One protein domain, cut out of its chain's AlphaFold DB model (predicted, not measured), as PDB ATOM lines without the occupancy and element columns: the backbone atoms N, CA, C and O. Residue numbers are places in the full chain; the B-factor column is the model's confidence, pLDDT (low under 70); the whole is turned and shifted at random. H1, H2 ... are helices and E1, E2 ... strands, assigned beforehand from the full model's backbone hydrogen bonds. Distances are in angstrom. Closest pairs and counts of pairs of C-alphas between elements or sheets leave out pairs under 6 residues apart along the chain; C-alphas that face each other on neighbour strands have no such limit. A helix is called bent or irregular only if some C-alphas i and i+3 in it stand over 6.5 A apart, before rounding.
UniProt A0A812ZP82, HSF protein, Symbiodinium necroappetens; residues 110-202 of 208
ATOM      1  N   GLY A 110      37.072  30.195 234.382       36.69
ATOM      2  CA  GLY A 110      36.834  28.768 234.118       36.69
ATOM      3  C   GLY A 110      36.284  28.010 235.333       36.69
ATOM      4  O   GLY A 110      35.477  27.092 235.192       36.69
ATOM      5  N   SER A 111      36.655  28.448 236.536       44.22
ATOM      6  CA  SER A 111      36.294  27.806 237.804       44.22
ATOM      7  C   SER A 111      34.836  28.055 238.202       44.22
ATOM      8  O   SER A 111      34.216  27.204 238.832       44.22
ATOM      9  N   GLN A 112      34.271  29.210 237.831       36.59
ATOM     10  CA  GLN A 112      32.941  29.620 238.296       36.59
ATOM     11  C   GLN A 112      31.791  29.071 237.426       36.59
ATOM     12  O   GLN A 112      30.672  28.933 237.913       36.59
ATOM     13  N   TYR A 113      32.054  28.706 236.164       36.53
ATOM     14  CA  TYR A 113      31.028  28.230 235.218       36.53
ATOM     15  C   TYR A 113      31.107  26.735 234.863       36.53
ATOM     16  O   TYR A 113      30.195  26.220 234.212       36.53
ATOM     17  N   GLY A 114      32.143  26.014 235.305       35.72
ATOM     18  CA  GLY A 114      32.304  24.584 235.008       35.72
ATOM     19  C   GLY A 114      31.281  23.668 235.697       35.72
ATOM     20  O   GLY A 114      30.934  22.616 235.164       35.72
ATOM     21  N   SER A 115      30.752  24.073 236.854       43.84
ATOM     22  CA  SER A 115      29.953  23.179 237.706       43.84
ATOM     23  C   SER A 115      28.482  22.988 237.285       43.84
ATOM     24  O   SER A 115      27.998  21.864 237.400       43.84
ATOM     25  N   PRO A 116      27.737  23.990 236.766       39.19
ATOM     26  CA  PRO A 116      26.345  23.764 236.351       39.19
ATOM     27  C   PRO A 116      26.221  23.125 234.957       39.19
ATOM     28  O   PRO A 116      25.295  22.354 234.699       39.19
ATOM     29  N   TYR A 117      27.151  23.437 234.044       36.59
ATOM     30  CA  TYR A 117      27.058  23.040 232.634       36.59
ATOM     31  C   TYR A 117      27.587  21.629 232.341       36.59
ATOM     32  O   TYR A 117      27.127  21.011 231.380       36.59
ATOM     33  N   GLY A 118      28.475  21.069 233.172       37.53
ATOM     34  CA  GLY A 118      28.891  19.663 233.043       37.53
ATOM     35  C   GLY A 118      27.731  18.678 233.258       37.53
ATOM     36  O   GLY A 118      27.594  17.674 232.552       37.53
ATOM     37  N   SER A 119      26.828  19.018 234.179       42.22
ATOM     38  CA  SER A 119      25.637  18.233 234.525       42.22
ATOM     39  C   SER A 119      24.569  18.301 233.426       42.22
ATOM     40  O   SER A 119      24.017  17.279 233.019       42.22
ATOM     41  N   GLN A 120      24.316  19.497 232.883       35.78
ATOM     42  CA  GLN A 120      23.353  19.719 231.792       35.78
ATOM     43  C   GLN A 120      23.850  19.165 230.444       35.78
ATOM     44  O   GLN A 120      23.058  18.623 229.669       35.78
ATOM     45  N   GLY A 121      25.161  19.218 230.185       37.09
ATOM     46  CA  GLY A 121      25.786  18.604 229.010       37.09
ATOM     47  C   GLY A 121      25.658  17.078 228.989       37.09
ATOM     48  O   GLY A 121      25.533  16.487 227.918       37.09
ATOM     49  N   SER A 122      25.589  16.434 230.157       47.38
ATOM     50  CA  SER A 122      25.394  14.983 230.269       47.38
ATOM     51  C   SER A 122      23.970  14.550 229.896       47.38
ATOM     52  O   SER A 122      23.792  13.503 229.270       47.38
ATOM     53  N   GLN A 123      22.956  15.369 230.196       34.53
ATOM     54  CA  GLN A 123      21.557  15.104 229.832       34.53
ATOM     55  C   GLN A 123      21.275  15.423 228.351       34.53
ATOM     56  O   GLN A 123      20.641  14.635 227.649       34.53
ATOM     57  N   TYR A 124      21.818  16.527 227.828       34.50
ATOM     58  CA  TYR A 124      21.673  16.865 226.406       34.50
ATOM     59  C   TYR A 124      22.545  15.968 225.508       34.50
ATOM     60  O   TYR A 124      22.113  15.551 224.436       34.50
ATOM     61  N   GLY A 125      23.740  15.576 225.961       40.75
ATOM     62  CA  GLY A 125      24.638  14.650 225.263       40.75
ATOM     63  C   GLY A 125      24.179  13.186 225.286       40.75
ATOM     64  O   GLY A 125      24.532  12.410 224.395       40.75
ATOM     65  N   SER A 126      23.352  12.773 226.246       46.19
ATOM     66  CA  SER A 126      22.726  11.442 226.235       46.19
ATOM     67  C   SER A 126      21.551  11.377 225.256       46.19
ATOM     68  O   SER A 126      21.480  10.407 224.497       46.19
ATOM     69  N   GLN A 127      20.727  12.433 225.186       32.34
ATOM     70  CA  GLN A 127      19.571  12.537 224.283       32.34
ATOM     71  C   GLN A 127      19.952  12.850 222.820       32.34
ATOM     72  O   GLN A 127      19.410  12.225 221.912       32.34
ATOM     73  N   TRP A 128      20.915  13.748 222.569       34.50
ATOM     74  CA  TRP A 128      21.367  14.117 221.214       34.50
ATOM     75  C   TRP A 128      22.635  13.389 220.746       34.50
ATOM     76  O   TRP A 128      22.828  13.199 219.546       34.50
ATOM     77  N   GLY A 129      23.481  12.907 221.663       43.72
ATOM     78  CA  GLY A 129      24.663  12.110 221.304       43.72
ATOM     79  C   GLY A 129      24.329  10.704 220.802       43.72
ATOM     80  O   GLY A 129      25.188  10.050 220.224       43.72
ATOM     81  N   ALA A 130      23.084  10.241 220.967       48.16
ATOM     82  CA  ALA A 130      22.590   9.015 220.338       48.16
ATOM     83  C   ALA A 130      22.327   9.178 218.828       48.16
ATOM     84  O   ALA A 130      22.315   8.179 218.110       48.16
ATOM     85  N   SER A 131      22.136  10.417 218.350       44.56
ATOM     86  CA  SER A 131      21.842  10.716 216.941       44.56
ATOM     87  C   SER A 131      23.093  10.942 216.085       44.56
ATOM     88  O   SER A 131      23.017  10.782 214.871       44.56
ATOM     89  N   TYR A 132      24.242  11.258 216.697       51.19
ATOM     90  CA  TYR A 132      25.504  11.535 215.987       51.19
ATOM     91  C   TYR A 132      26.684  10.655 216.421       51.19
ATOM     92  O   TYR A 132      27.804  10.854 215.951       51.19
ATOM     93  N   SER A 133      26.470   9.664 217.293       62.34
ATOM     94  CA  SER A 133      27.479   8.627 217.504       62.34
ATOM     95  C   SER A 133      27.506   7.725 216.274       62.34
ATOM     96  O   SER A 133      26.488   7.130 215.908       62.34
ATOM     97  N   ASN A 134      28.672   7.599 215.642       82.44
ATOM     98  CA  ASN A 134      28.857   6.613 214.581       82.44
ATOM     99  C   ASN A 134      28.686   5.192 215.142       82.44
ATOM    100  O   ASN A 134      28.402   4.270 214.401       82.44
ATOM    101  N   GLU A 135      28.817   4.999 216.450       91.94
ATOM    102  CA  GLU A 135      28.707   3.718 217.121       91.94
ATOM    103  C   GLU A 135      27.294   3.123 217.066       91.94
ATOM    104  O   GLU A 135      26.320   3.752 217.485       91.94
ATOM    105  N   LYS A 136      27.184   1.871 216.604       93.19
ATOM    106  CA  LYS A 136      25.905   1.144 216.512       93.19
ATOM    107  C   LYS A 136      26.036  -0.315 216.931       93.19
ATOM    108  O   LYS A 136      27.058  -0.956 216.690       93.19
ATOM    109  N   CYS A 137      24.973  -0.853 217.517       94.31
ATOM    110  CA  CYS A 137      24.747  -2.291 217.592       94.31
ATOM    111  C   CYS A 137      24.175  -2.750 216.254       94.31
ATOM    112  O   CYS A 137      23.189  -2.174 215.801       94.31
ATOM    113  N   CYS A 138      24.749  -3.773 215.633       93.88
ATOM    114  CA  CYS A 138      24.263  -4.299 214.364       93.88
ATOM    115  C   CYS A 138      23.898  -5.769 214.501       93.88
ATOM    116  O   CYS A 138      24.619  -6.539 215.139       93.88
ATOM    117  N   ARG A 139      22.793  -6.146 213.867       93.50
ATOM    118  CA  ARG A 139      22.405  -7.527 213.618       93.50
ATOM    119  C   ARG A 139      22.548  -7.799 212.128       93.50
ATOM    120  O   ARG A 139      22.024  -7.039 211.317       93.50
ATOM    121  N   CYS A 140      23.272  -8.849 211.780       95.44
ATOM    122  CA  CYS A 140      23.407  -9.315 210.410       95.44
ATOM    123  C   CYS A 140      22.259 -10.261 210.052       95.44
ATOM    124  O   CYS A 140      21.721 -10.926 210.936       95.44
ATOM    125  N   LYS A 141      21.970 -10.414 208.756       94.38
ATOM    126  CA  LYS A 141      21.010 -11.420 208.263       94.38
ATOM    127  C   LYS A 141      21.403 -12.861 208.620       94.38
ATOM    128  O   LYS A 141      20.539 -13.715 208.725       94.38
ATOM    129  N   SER A 142      22.693 -13.121 208.857       93.56
ATOM    130  CA  SER A 142      23.194 -14.402 209.383       93.56
ATOM    131  C   SER A 142      22.808 -14.669 210.846       93.56
ATOM    132  O   SER A 142      23.134 -15.719 211.386       93.56
ATOM    133  N   GLY A 143      22.187 -13.704 211.531       90.19
ATOM    134  CA  GLY A 143      21.865 -13.768 212.956       90.19
ATOM    135  C   GLY A 143      22.978 -13.271 213.884       90.19
ATOM    136  O   GLY A 143      22.740 -13.093 215.081       90.19
ATOM    137  N   SER A 144      24.176 -12.985 213.365       92.25
ATOM    138  CA  SER A 144      25.289 -12.451 214.157       92.25
ATOM    139  C   SER A 144      24.974 -11.047 214.679       92.25
ATOM    140  O   SER A 144      24.511 -10.185 213.934       92.25
ATOM    141  N   ILE A 145      25.250 -10.796 215.960       94.12
ATOM    142  CA  ILE A 145      25.058  -9.484 216.592       94.12
ATOM    143  C   ILE A 145      26.396  -8.988 217.131       94.12
ATOM    144  O   ILE A 145      27.094  -9.721 217.837       94.12
ATOM    145  N   GLY A 146      26.722  -7.731 216.839       94.19
ATOM    146  CA  GLY A 146      27.979  -7.112 217.238       94.19
ATOM    147  C   GLY A 146      27.883  -5.601 217.403       94.19
ATOM    148  O   GLY A 146      26.921  -4.960 216.982       94.19
ATOM    149  N   TRP A 147      28.905  -5.035 218.036       96.00
ATOM    150  CA  TRP A 147      29.084  -3.595 218.170       96.00
ATOM    151  C   TRP A 147      30.010  -3.078 217.065       96.00
ATOM    152  O   TRP A 147      31.021  -3.703 216.749       96.00
ATOM    153  N   SER A 148      29.681  -1.928 216.482       95.06
ATOM    154  CA  SER A 148      30.478  -1.277 215.446       95.06
ATOM    155  C   SER A 148      30.853   0.134 215.872       95.06
ATOM    156  O   SER A 148      30.004   1.015 215.895       95.06
ATOM    157  N   ALA A 149      32.145   0.357 216.116       92.62
ATOM    158  CA  ALA A 149      32.742   1.663 216.407       92.62
ATOM    159  C   ALA A 149      32.474   2.740 215.341       92.62
ATOM    160  O   ALA A 149      32.493   3.937 215.625       92.62
ATOM    161  N   SER A 150      32.360   2.313 214.085       91.38
ATOM    162  CA  SER A 150      32.194   3.180 212.919       91.38
ATOM    163  C   SER A 150      30.755   3.230 212.422       91.38
ATOM    164  O   SER A 150      30.467   3.994 211.508       91.38
ATOM    165  N   GLY A 151      29.884   2.362 212.941       91.38
ATOM    166  CA  GLY A 151      28.499   2.226 212.481       91.38
ATOM    167  C   GLY A 151      28.346   1.548 211.134       91.38
ATOM    168  O   GLY A 151      27.222   1.350 210.684       91.38
ATOM    169  N   ARG A 152      29.455   1.167 210.490       93.00
ATOM    170  CA  ARG A 152      29.454   0.531 209.166       93.00
ATOM    171  C   ARG A 152      29.078  -0.945 209.224       93.00
ATOM    172  O   ARG A 152      28.827  -1.529 208.178       93.00
ATOM    173  N   CYS A 153      29.083  -1.550 210.416       93.38
ATOM    174  CA  CYS A 153      28.725  -2.955 210.620       93.38
ATOM    175  C   CYS A 153      29.470  -3.903 209.658       93.38
ATOM    176  O   CYS A 153      28.885  -4.838 209.116       93.38
ATOM    177  N   SER A 154      30.760  -3.648 209.414       94.06
ATOM    178  CA  SER A 154      31.552  -4.337 208.383       94.06
ATOM    179  C   SER A 154      31.612  -5.856 208.561       94.06
ATOM    180  O   SER A 154      31.733  -6.574 207.574       94.06
ATOM    181  N   PHE A 155      31.443  -6.347 209.791       93.31
ATOM    182  CA  PHE A 155      31.354  -7.775 210.108       93.31
ATOM    183  C   PHE A 155      30.129  -8.478 209.495       93.31
ATOM    184  O   PHE A 155      30.096  -9.700 209.442       93.31
ATOM    185  N   CYS A 156      29.129  -7.731 209.019       95.00
ATOM    186  CA  CYS A 156      27.991  -8.292 208.294       95.00
ATOM    187  C   CYS A 156      28.244  -8.460 206.790       95.00
ATOM    188  O   CYS A 156      27.338  -8.896 206.086       95.00
ATOM    189  N   HIS A 157      29.412  -8.062 206.269       95.25
ATOM    190  CA  HIS A 157      29.741  -8.151 204.838       95.25
ATOM    191  C   HIS A 157      28.673  -7.527 203.913       95.25
ATOM    192  O   HIS A 157      28.399  -8.030 202.830       95.25
ATOM    193  N   GLY A 158      28.040  -6.433 204.357       91.81
ATOM    194  CA  GLY A 158      26.968  -5.743 203.623       91.81
ATOM    195  C   GLY A 158      25.548  -6.232 203.931       91.81
ATOM    196  O   GLY A 158      24.585  -5.553 203.586       91.81
ATOM    197  N   PHE A 159      25.387  -7.342 204.652       94.38
ATOM    198  CA  PHE A 159      24.086  -7.925 204.988       94.38
ATOM    199  C   PHE A 159      23.630  -7.548 206.400       94.38
ATOM    200  O   PHE A 159      23.435  -8.407 207.264       94.38
ATOM    201  N   VAL A 160      23.472  -6.248 206.649       93.50
ATOM    202  CA  VAL A 160      22.915  -5.742 207.911       93.50
ATOM    203  C   VAL A 160      21.395  -5.858 207.863       93.50
ATOM    204  O   VAL A 160      20.756  -5.353 206.947       93.50
ATOM    205  N   GLU A 161      20.822  -6.530 208.852       92.62
ATOM    206  CA  GLU A 161      19.377  -6.673 209.014       92.62
ATOM    207  C   GLU A 161      18.802  -5.503 209.817       92.62
ATOM    208  O   GLU A 161      17.811  -4.895 209.424       92.62
ATOM    209  N   LYS A 162      19.451  -5.139 210.928       89.38
ATOM    210  CA  LYS A 162      19.025  -4.002 211.754       89.38
ATOM    211  C   LYS A 162      20.191  -3.373 212.488       89.38
ATOM    212  O   LYS A 162      21.172  -4.036 212.829       89.38
ATOM    213  N   THR A 163      20.019  -2.101 212.825       90.50
ATOM    214  CA  THR A 163      20.910  -1.375 213.730       90.50
ATOM    215  C   THR A 163      20.150  -0.806 214.920       90.50
ATOM    216  O   THR A 163      18.984  -0.441 214.786       90.50
ATOM    217  N   ALA A 164      20.815  -0.681 216.062       89.69
ATOM    218  CA  ALA A 164      20.295  -0.036 217.262       89.69
ATOM    219  C   ALA A 164      21.356   0.874 217.894       89.69
ATOM    220  O   ALA A 164      22.560   0.671 217.706       89.69
ATOM    221  N   SER A 165      20.907   1.869 218.659       90.25
ATOM    222  CA  SER A 165      21.798   2.745 219.420       90.25
ATOM    223  C   SER A 165      22.536   1.966 220.507       90.25
ATOM    224  O   SER A 165      21.984   1.064 221.143       90.25
ATOM    225  N   VAL A 166      23.793   2.339 220.725       92.00
ATOM    226  CA  VAL A 166      24.642   1.751 221.764       92.00
ATOM    227  C   VAL A 166      24.339   2.358 223.133       92.00
ATOM    228  O   VAL A 166      23.834   3.479 223.234       92.00
ATOM    229  N   ALA A 167      24.667   1.624 224.195       90.25
ATOM    230  CA  ALA A 167      24.654   2.175 225.546       90.25
ATOM    231  C   ALA A 167      25.728   3.283 225.702       90.25
ATOM    232  O   ALA A 167      26.714   3.272 224.956       90.25
ATOM    233  N   PRO A 168      25.565   4.251 226.623       89.06
ATOM    234  CA  PRO A 168      26.536   5.331 226.844       89.06
ATOM    235  C   PRO A 168      27.973   4.842 227.088       89.06
ATOM    236  O   PRO A 168      28.913   5.367 226.498       89.06
ATOM    237  N   GLU A 169      28.138   3.780 227.875       90.94
ATOM    238  CA  GLU A 169      29.381   3.034 228.141       90.94
ATOM    239  C   GLU A 169      30.018   2.389 226.896       90.94
ATOM    240  O   GLU A 169      31.166   1.955 226.936       90.94
ATOM    241  N   CYS A 170      29.287   2.337 225.783       93.25
ATOM    242  CA  CYS A 170      29.717   1.774 224.507       93.25
ATOM    243  C   CYS A 170      29.970   2.823 223.427       93.25
ATOM    244  O   CYS A 170      30.170   2.481 222.258       93.25
ATOM    245  N   ARG A 171      29.983   4.101 223.807       92.38
ATOM    246  CA  ARG A 171      30.526   5.181 222.983       92.38
ATOM    247  C   ARG A 171      32.035   5.221 223.193       92.38
ATOM    248  O   ARG A 171      32.484   5.193 224.336       92.38
ATOM    249  N   LYS A 172      32.829   5.330 222.123       89.50
ATOM    250  CA  LYS A 172      34.300   5.378 222.255       89.50
ATOM    251  C   LYS A 172      34.787   6.607 223.016       89.50
ATOM    252  O   LYS A 172      35.854   6.575 223.605       89.50
ATOM    253  N   SER A 173      34.001   7.683 222.995       86.62
ATOM    254  CA  SER A 173      34.262   8.901 223.763       86.62
ATOM    255  C   SER A 173      33.882   8.782 225.243       86.62
ATOM    256  O   SER A 173      34.018   9.757 225.976       86.62
ATOM    257  N   SER A 174      33.329   7.644 225.682       86.62
ATOM    258  CA  SER A 174      32.940   7.455 227.076       86.62
ATOM    259  C   SER A 174      34.183   7.318 227.958       86.62
ATOM    260  O   SER A 174      35.038   6.486 227.649       86.62
ATOM    261  N   PRO A 175      34.277   8.056 229.081       88.44
ATOM    262  CA  PRO A 175      35.374   7.886 230.036       88.44
ATOM    263  C   PRO A 175      35.380   6.485 230.670       88.44
ATOM    264  O   PRO A 175      36.426   6.009 231.089       88.44
ATOM    265  N   ASN A 176      34.227   5.808 230.683       90.75
ATOM    266  CA  ASN A 176      34.054   4.450 231.200       90.75
ATOM    267  C   ASN A 176      33.788   3.460 230.058       90.75
ATOM    268  O   ASN A 176      32.861   2.650 230.129       90.75
ATOM    269  N   PHE A 177      34.540   3.571 228.960       92.62
ATOM    270  CA  PHE A 177      34.370   2.676 227.821       92.62
ATOM    271  C   PHE A 177      34.693   1.229 228.215       92.62
ATOM    272  O   PHE A 177      35.838   0.889 228.500       92.62
ATOM    273  N   MET A 178      33.685   0.356 228.191       91.88
ATOM    274  CA  MET A 178      33.819  -1.038 228.646       91.88
ATOM    275  C   MET A 178      34.525  -1.971 227.648       91.88
ATOM    276  O   MET A 178      34.674  -3.163 227.909       91.88
ATOM    277  N   GLY A 179      34.947  -1.453 226.494       92.81
ATOM    278  CA  GLY A 179      35.576  -2.245 225.443       92.81
ATOM    279  C   GLY A 179      34.581  -2.835 224.441       92.81
ATOM    280  O   GLY A 179      33.406  -3.074 224.724       92.81
ATOM    281  N   SER A 180      35.071  -3.100 223.231       91.69
ATOM    282  CA  SER A 180      34.262  -3.573 222.098       91.69
ATOM    283  C   SER A 180      33.577  -4.918 222.359       91.69
ATOM    284  O   SER A 180      32.431  -5.111 221.951       91.69
ATOM    285  N   HIS A 181      34.246  -5.836 223.061       93.50
ATOM    286  CA  HIS A 181      33.708  -7.161 223.367       93.50
ATOM    287  C   HIS A 181      32.529  -7.088 224.350       93.50
ATOM    288  O   HIS A 181      31.456  -7.637 224.083       93.50
ATOM    289  N   ALA A 182      32.692  -6.349 225.453       95.19
ATOM    290  CA  ALA A 182      31.613  -6.111 226.409       95.19
ATOM    291  C   ALA A 182      30.430  -5.402 225.734       95.19
ATOM    292  O   ALA A 182      29.277  -5.802 225.906       95.19
ATOM    293  N   CYS A 183      30.715  -4.444 224.850       95.00
ATOM    294  CA  CYS A 183      29.697  -3.770 224.056       95.00
ATOM    295  C   CYS A 183      28.970  -4.684 223.074       95.00
ATOM    296  O   CYS A 183      27.757  -4.567 222.928       95.00
ATOM    297  N   ALA A 184      29.647  -5.638 222.436       93.69
ATOM    298  CA  ALA A 184      28.984  -6.633 221.597       93.69
ATOM    299  C   ALA A 184      28.028  -7.518 222.419       93.69
ATOM    300  O   ALA A 184      26.927  -7.832 221.961       93.69
ATOM    301  N   LYS A 185      28.398  -7.869 223.658       94.06
ATOM    302  CA  LYS A 185      27.522  -8.597 224.590       94.06
ATOM    303  C   LYS A 185      26.320  -7.752 225.027       94.06
ATOM    304  O   LYS A 185      25.195  -8.248 225.000       94.06
ATOM    305  N   ALA A 186      26.530  -6.476 225.341       92.62
ATOM    306  CA  ALA A 186      25.454  -5.530 225.637       92.62
ATOM    307  C   ALA A 186      24.520  -5.317 224.428       92.62
ATOM    308  O   ALA A 186      23.302  -5.242 224.573       92.62
ATOM    309  N   CYS A 187      25.064  -5.301 223.208       93.25
ATOM    310  CA  CYS A 187      24.274  -5.259 221.981       93.25
ATOM    311  C   CYS A 187      23.402  -6.508 221.817       93.25
ATOM    312  O   CYS A 187      22.243  -6.386 221.428       93.25
ATOM    313  N   LYS A 188      23.910  -7.702 222.151       90.75
ATOM    314  CA  LYS A 188      23.122  -8.944 222.112       90.75
ATOM    315  C   LYS A 188      21.907  -8.878 223.040       90.75
ATOM    316  O   LYS A 188      20.818  -9.245 222.611       90.75
ATOM    317  N   SER A 189      22.056  -8.372 224.267       84.75
ATOM    318  CA  SER A 189      20.924  -8.247 225.200       84.75
ATOM    319  C   SER A 189      19.922  -7.166 224.776       84.75
ATOM    320  O   SER A 189      18.720  -7.418 224.815       84.75
ATOM    321  N   LYS A 190      20.395  -6.008 224.291       79.75
ATOM    322  CA  LYS A 190      19.568  -4.918 223.729       79.75
ATOM    323  C   LYS A 190      18.765  -5.347 222.502       79.75
ATOM    324  O   LYS A 190      17.594  -4.999 222.375       79.75
ATOM    325  N   VAL A 191      19.398  -6.067 221.577       77.88
ATOM    326  CA  VAL A 191      18.741  -6.567 220.364       77.88
ATOM    327  C   VAL A 191      17.763  -7.677 220.739       77.88
ATOM    328  O   VAL A 191      16.615  -7.608 220.338       77.88
ATOM    329  N   LYS A 192      18.126  -8.639 221.592       75.75
ATOM    330  CA  LYS A 192      17.192  -9.698 222.006       75.75
ATOM    331  C   LYS A 192      15.938  -9.144 222.698       75.75
ATOM    332  O   LYS A 192      14.831  -9.550 222.362       75.75
ATOM    333  N   SER A 193      16.085  -8.173 223.602       69.06
ATOM    334  CA  SER A 193      14.937  -7.561 224.286       69.06
ATOM    335  C   SER A 193      14.079  -6.705 223.362       69.06
ATOM    336  O   SER A 193      12.864  -6.721 223.493       69.06
ATOM    337  N   SER A 194      14.671  -6.006 222.392       67.00
ATOM    338  CA  SER A 194      13.916  -5.223 221.408       67.00
ATOM    339  C   SER A 194      13.139  -6.086 220.399       67.00
ATOM    340  O   SER A 194      12.296  -5.539 219.694       67.00
ATOM    341  N   TRP A 195      13.438  -7.385 220.290       63.34
ATOM    342  CA  TRP A 195      12.875  -8.284 219.270       63.34
ATOM    343  C   TRP A 195      12.020  -9.405 219.848       63.34
ATOM    344  O   TRP A 195      11.121  -9.875 219.165       63.34
ATOM    345  N   SER A 196      12.202  -9.739 221.128       59.88
ATOM    346  CA  SER A 196      11.283 -10.618 221.858       59.88
ATOM    347  C   SER A 196       9.835 -10.100 221.850       59.88
ATOM    348  O   SER A 196       8.925 -10.889 222.050       59.88
ATOM    349  N   TRP A 197       9.620  -8.798 221.613       48.53
ATOM    350  CA  TRP A 197       8.294  -8.197 221.396       48.53
ATOM    351  C   TRP A 197       7.825  -8.240 219.931       48.53
ATOM    352  O   TRP A 197       6.628  -8.154 219.676       48.53
ATOM    353  N   LEU A 198       8.748  -8.341 218.965       51.84
ATOM    354  CA  LEU A 198       8.438  -8.375 217.529       51.84
ATOM    355  C   LEU A 198       8.064  -9.785 217.059       51.84
ATOM    356  O   LEU A 198       7.141  -9.916 216.266       51.84
ATOM    357  N   GLU A 199       8.669 -10.835 217.619       49.56
ATOM    358  CA  GLU A 199       8.260 -12.225 217.346       49.56
ATOM    359  C   GLU A 199       6.802 -12.488 217.781       49.56
ATOM    360  O   GLU A 199       6.086 -13.254 217.142       49.56
ATOM    361  N   THR A 200       6.308 -11.788 218.811       47.06
ATOM    362  CA  THR A 200       4.884 -11.822 219.201       47.06
ATOM    363  C   THR A 200       3.981 -11.050 218.230       47.06
ATOM    364  O   THR A 200       2.792 -11.344 218.137       47.06
ATOM    365  N   ALA A 201       4.522 -10.071 217.500       48.38
ATOM    366  CA  ALA A 201       3.771  -9.270 216.534       48.38
ATOM    367  C   ALA A 201       3.685  -9.943 215.152       48.38
ATOM    368  O   ALA A 201       2.661  -9.828 214.484       48.38
ATOM    369  N   GLU A 202       4.719 -10.680 214.738       48.34
ATOM    370  CA  GLU A 202       4.734 -11.414 213.463       48.34
ATOM    371  C   GLU A 202       4.030 -12.781 213.563       48.34
ATOM    372  O   GLU A 202       3.500 -13.274 212.570       48.34
TER     373      GLU A 202
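AT A GLANCE: This is residues 110 to 202 of the 208 residues of the protein "HSF protein" of Symbiodinium necroappetens (UniProt A0A812ZP82). A small sheet of three strands with helix H2 laid slantwise over one face makes a compact body, and a long kinked helix, H1, sticks out from it as an arm with residues 110 to 124. Residues 195 to 202, of which 199 to 202 belong to the short helix H3, stand free as a tail that runs on from the last residue of H2, Trp 195. The printed part has 93 residues, with three named helices and three named strands in the order H1 E1 E2 E3 H2 H3; the sheet's order is E2 E1 E3, antiparallel throughout, and the class is mixed, helices and strands. The whole is loose, with a radius of gyration of the C-alphas of 15.8 A, and elongated, spanning 54 by 28 by 20 A.

IN THESE COORDINATES: In the sheet, E1 holds residues 136 to 140, beginning at C-alpha 136 at (25.905, 1.144, 216.512); E2 holds residues 145 to 148 and E3 residues 160 to 165, 14.3 A long. H2 covers residues 180 to 195 and is 22.1 A long. H1, residues 110 to 132, begins at C-alpha 110 at (36.834, 28.768, 234.118) and is 27.5 A long. It has a kink of 51 degrees near residue 122 and is irregular: C-alphas 112 and 115 are 7.1 A apart. H3, residues 199 to 202, ends at C-alpha 202 at (4.734, -11.414, 213.463).

HOW THE PARTS SIT: E1, the inner strand, and E2 form an antiparallel hairpin at 142 degrees, with N 138 and O 146 at 2.8 A. E1 and E3 are antiparallel at 157 degrees, with N 137 and O 164 at 2.9 A. The edge strands E2 and E3 are apart. H2 and the sheet form two layers, a helix on one face of a sheet, with a height over the sheet of 7.6 A. H2 lies over E2, E3 and, only just, E1, with 3 of its C-alphas falling there; it runs slantwise to the strands, at 56 degrees to E2 on the local plane. The closest C-alphas of E2 and H2 are those of Gly 146 and Ala 184, 4.5 A apart. H1 only grazes the sheet, with its residues 129 to 131; its closest C-alphas with E3 are those of Ala 130 and Ser 165, 6.4 A apart. H2 and H3 meet only through their link, and H3 is not on the sheet. H1 is apart from H2 and H3. In H2 every O i to N i+4 pair is within hydrogen-bond range; in H1 8 of 19 are, beside 4 of 20 O i to N i+3 pairs, and H3 is too short for an O i to N i+4 pair.

THE WHOLE: The C-alphas farthest apart, those of Ser 111 and Glu 202, are 55.9 A apart. The body without the free stretches has 70 residues and spans 32 by 20 by 20 A. The printed part has no cut; the links E2 to E3, 11 residues, and E3 to H2, 14 residues, are long. The mean pLDDT of the printed part is 74.5, and it is under 70 in residues 110 to 133 and 193 to 202.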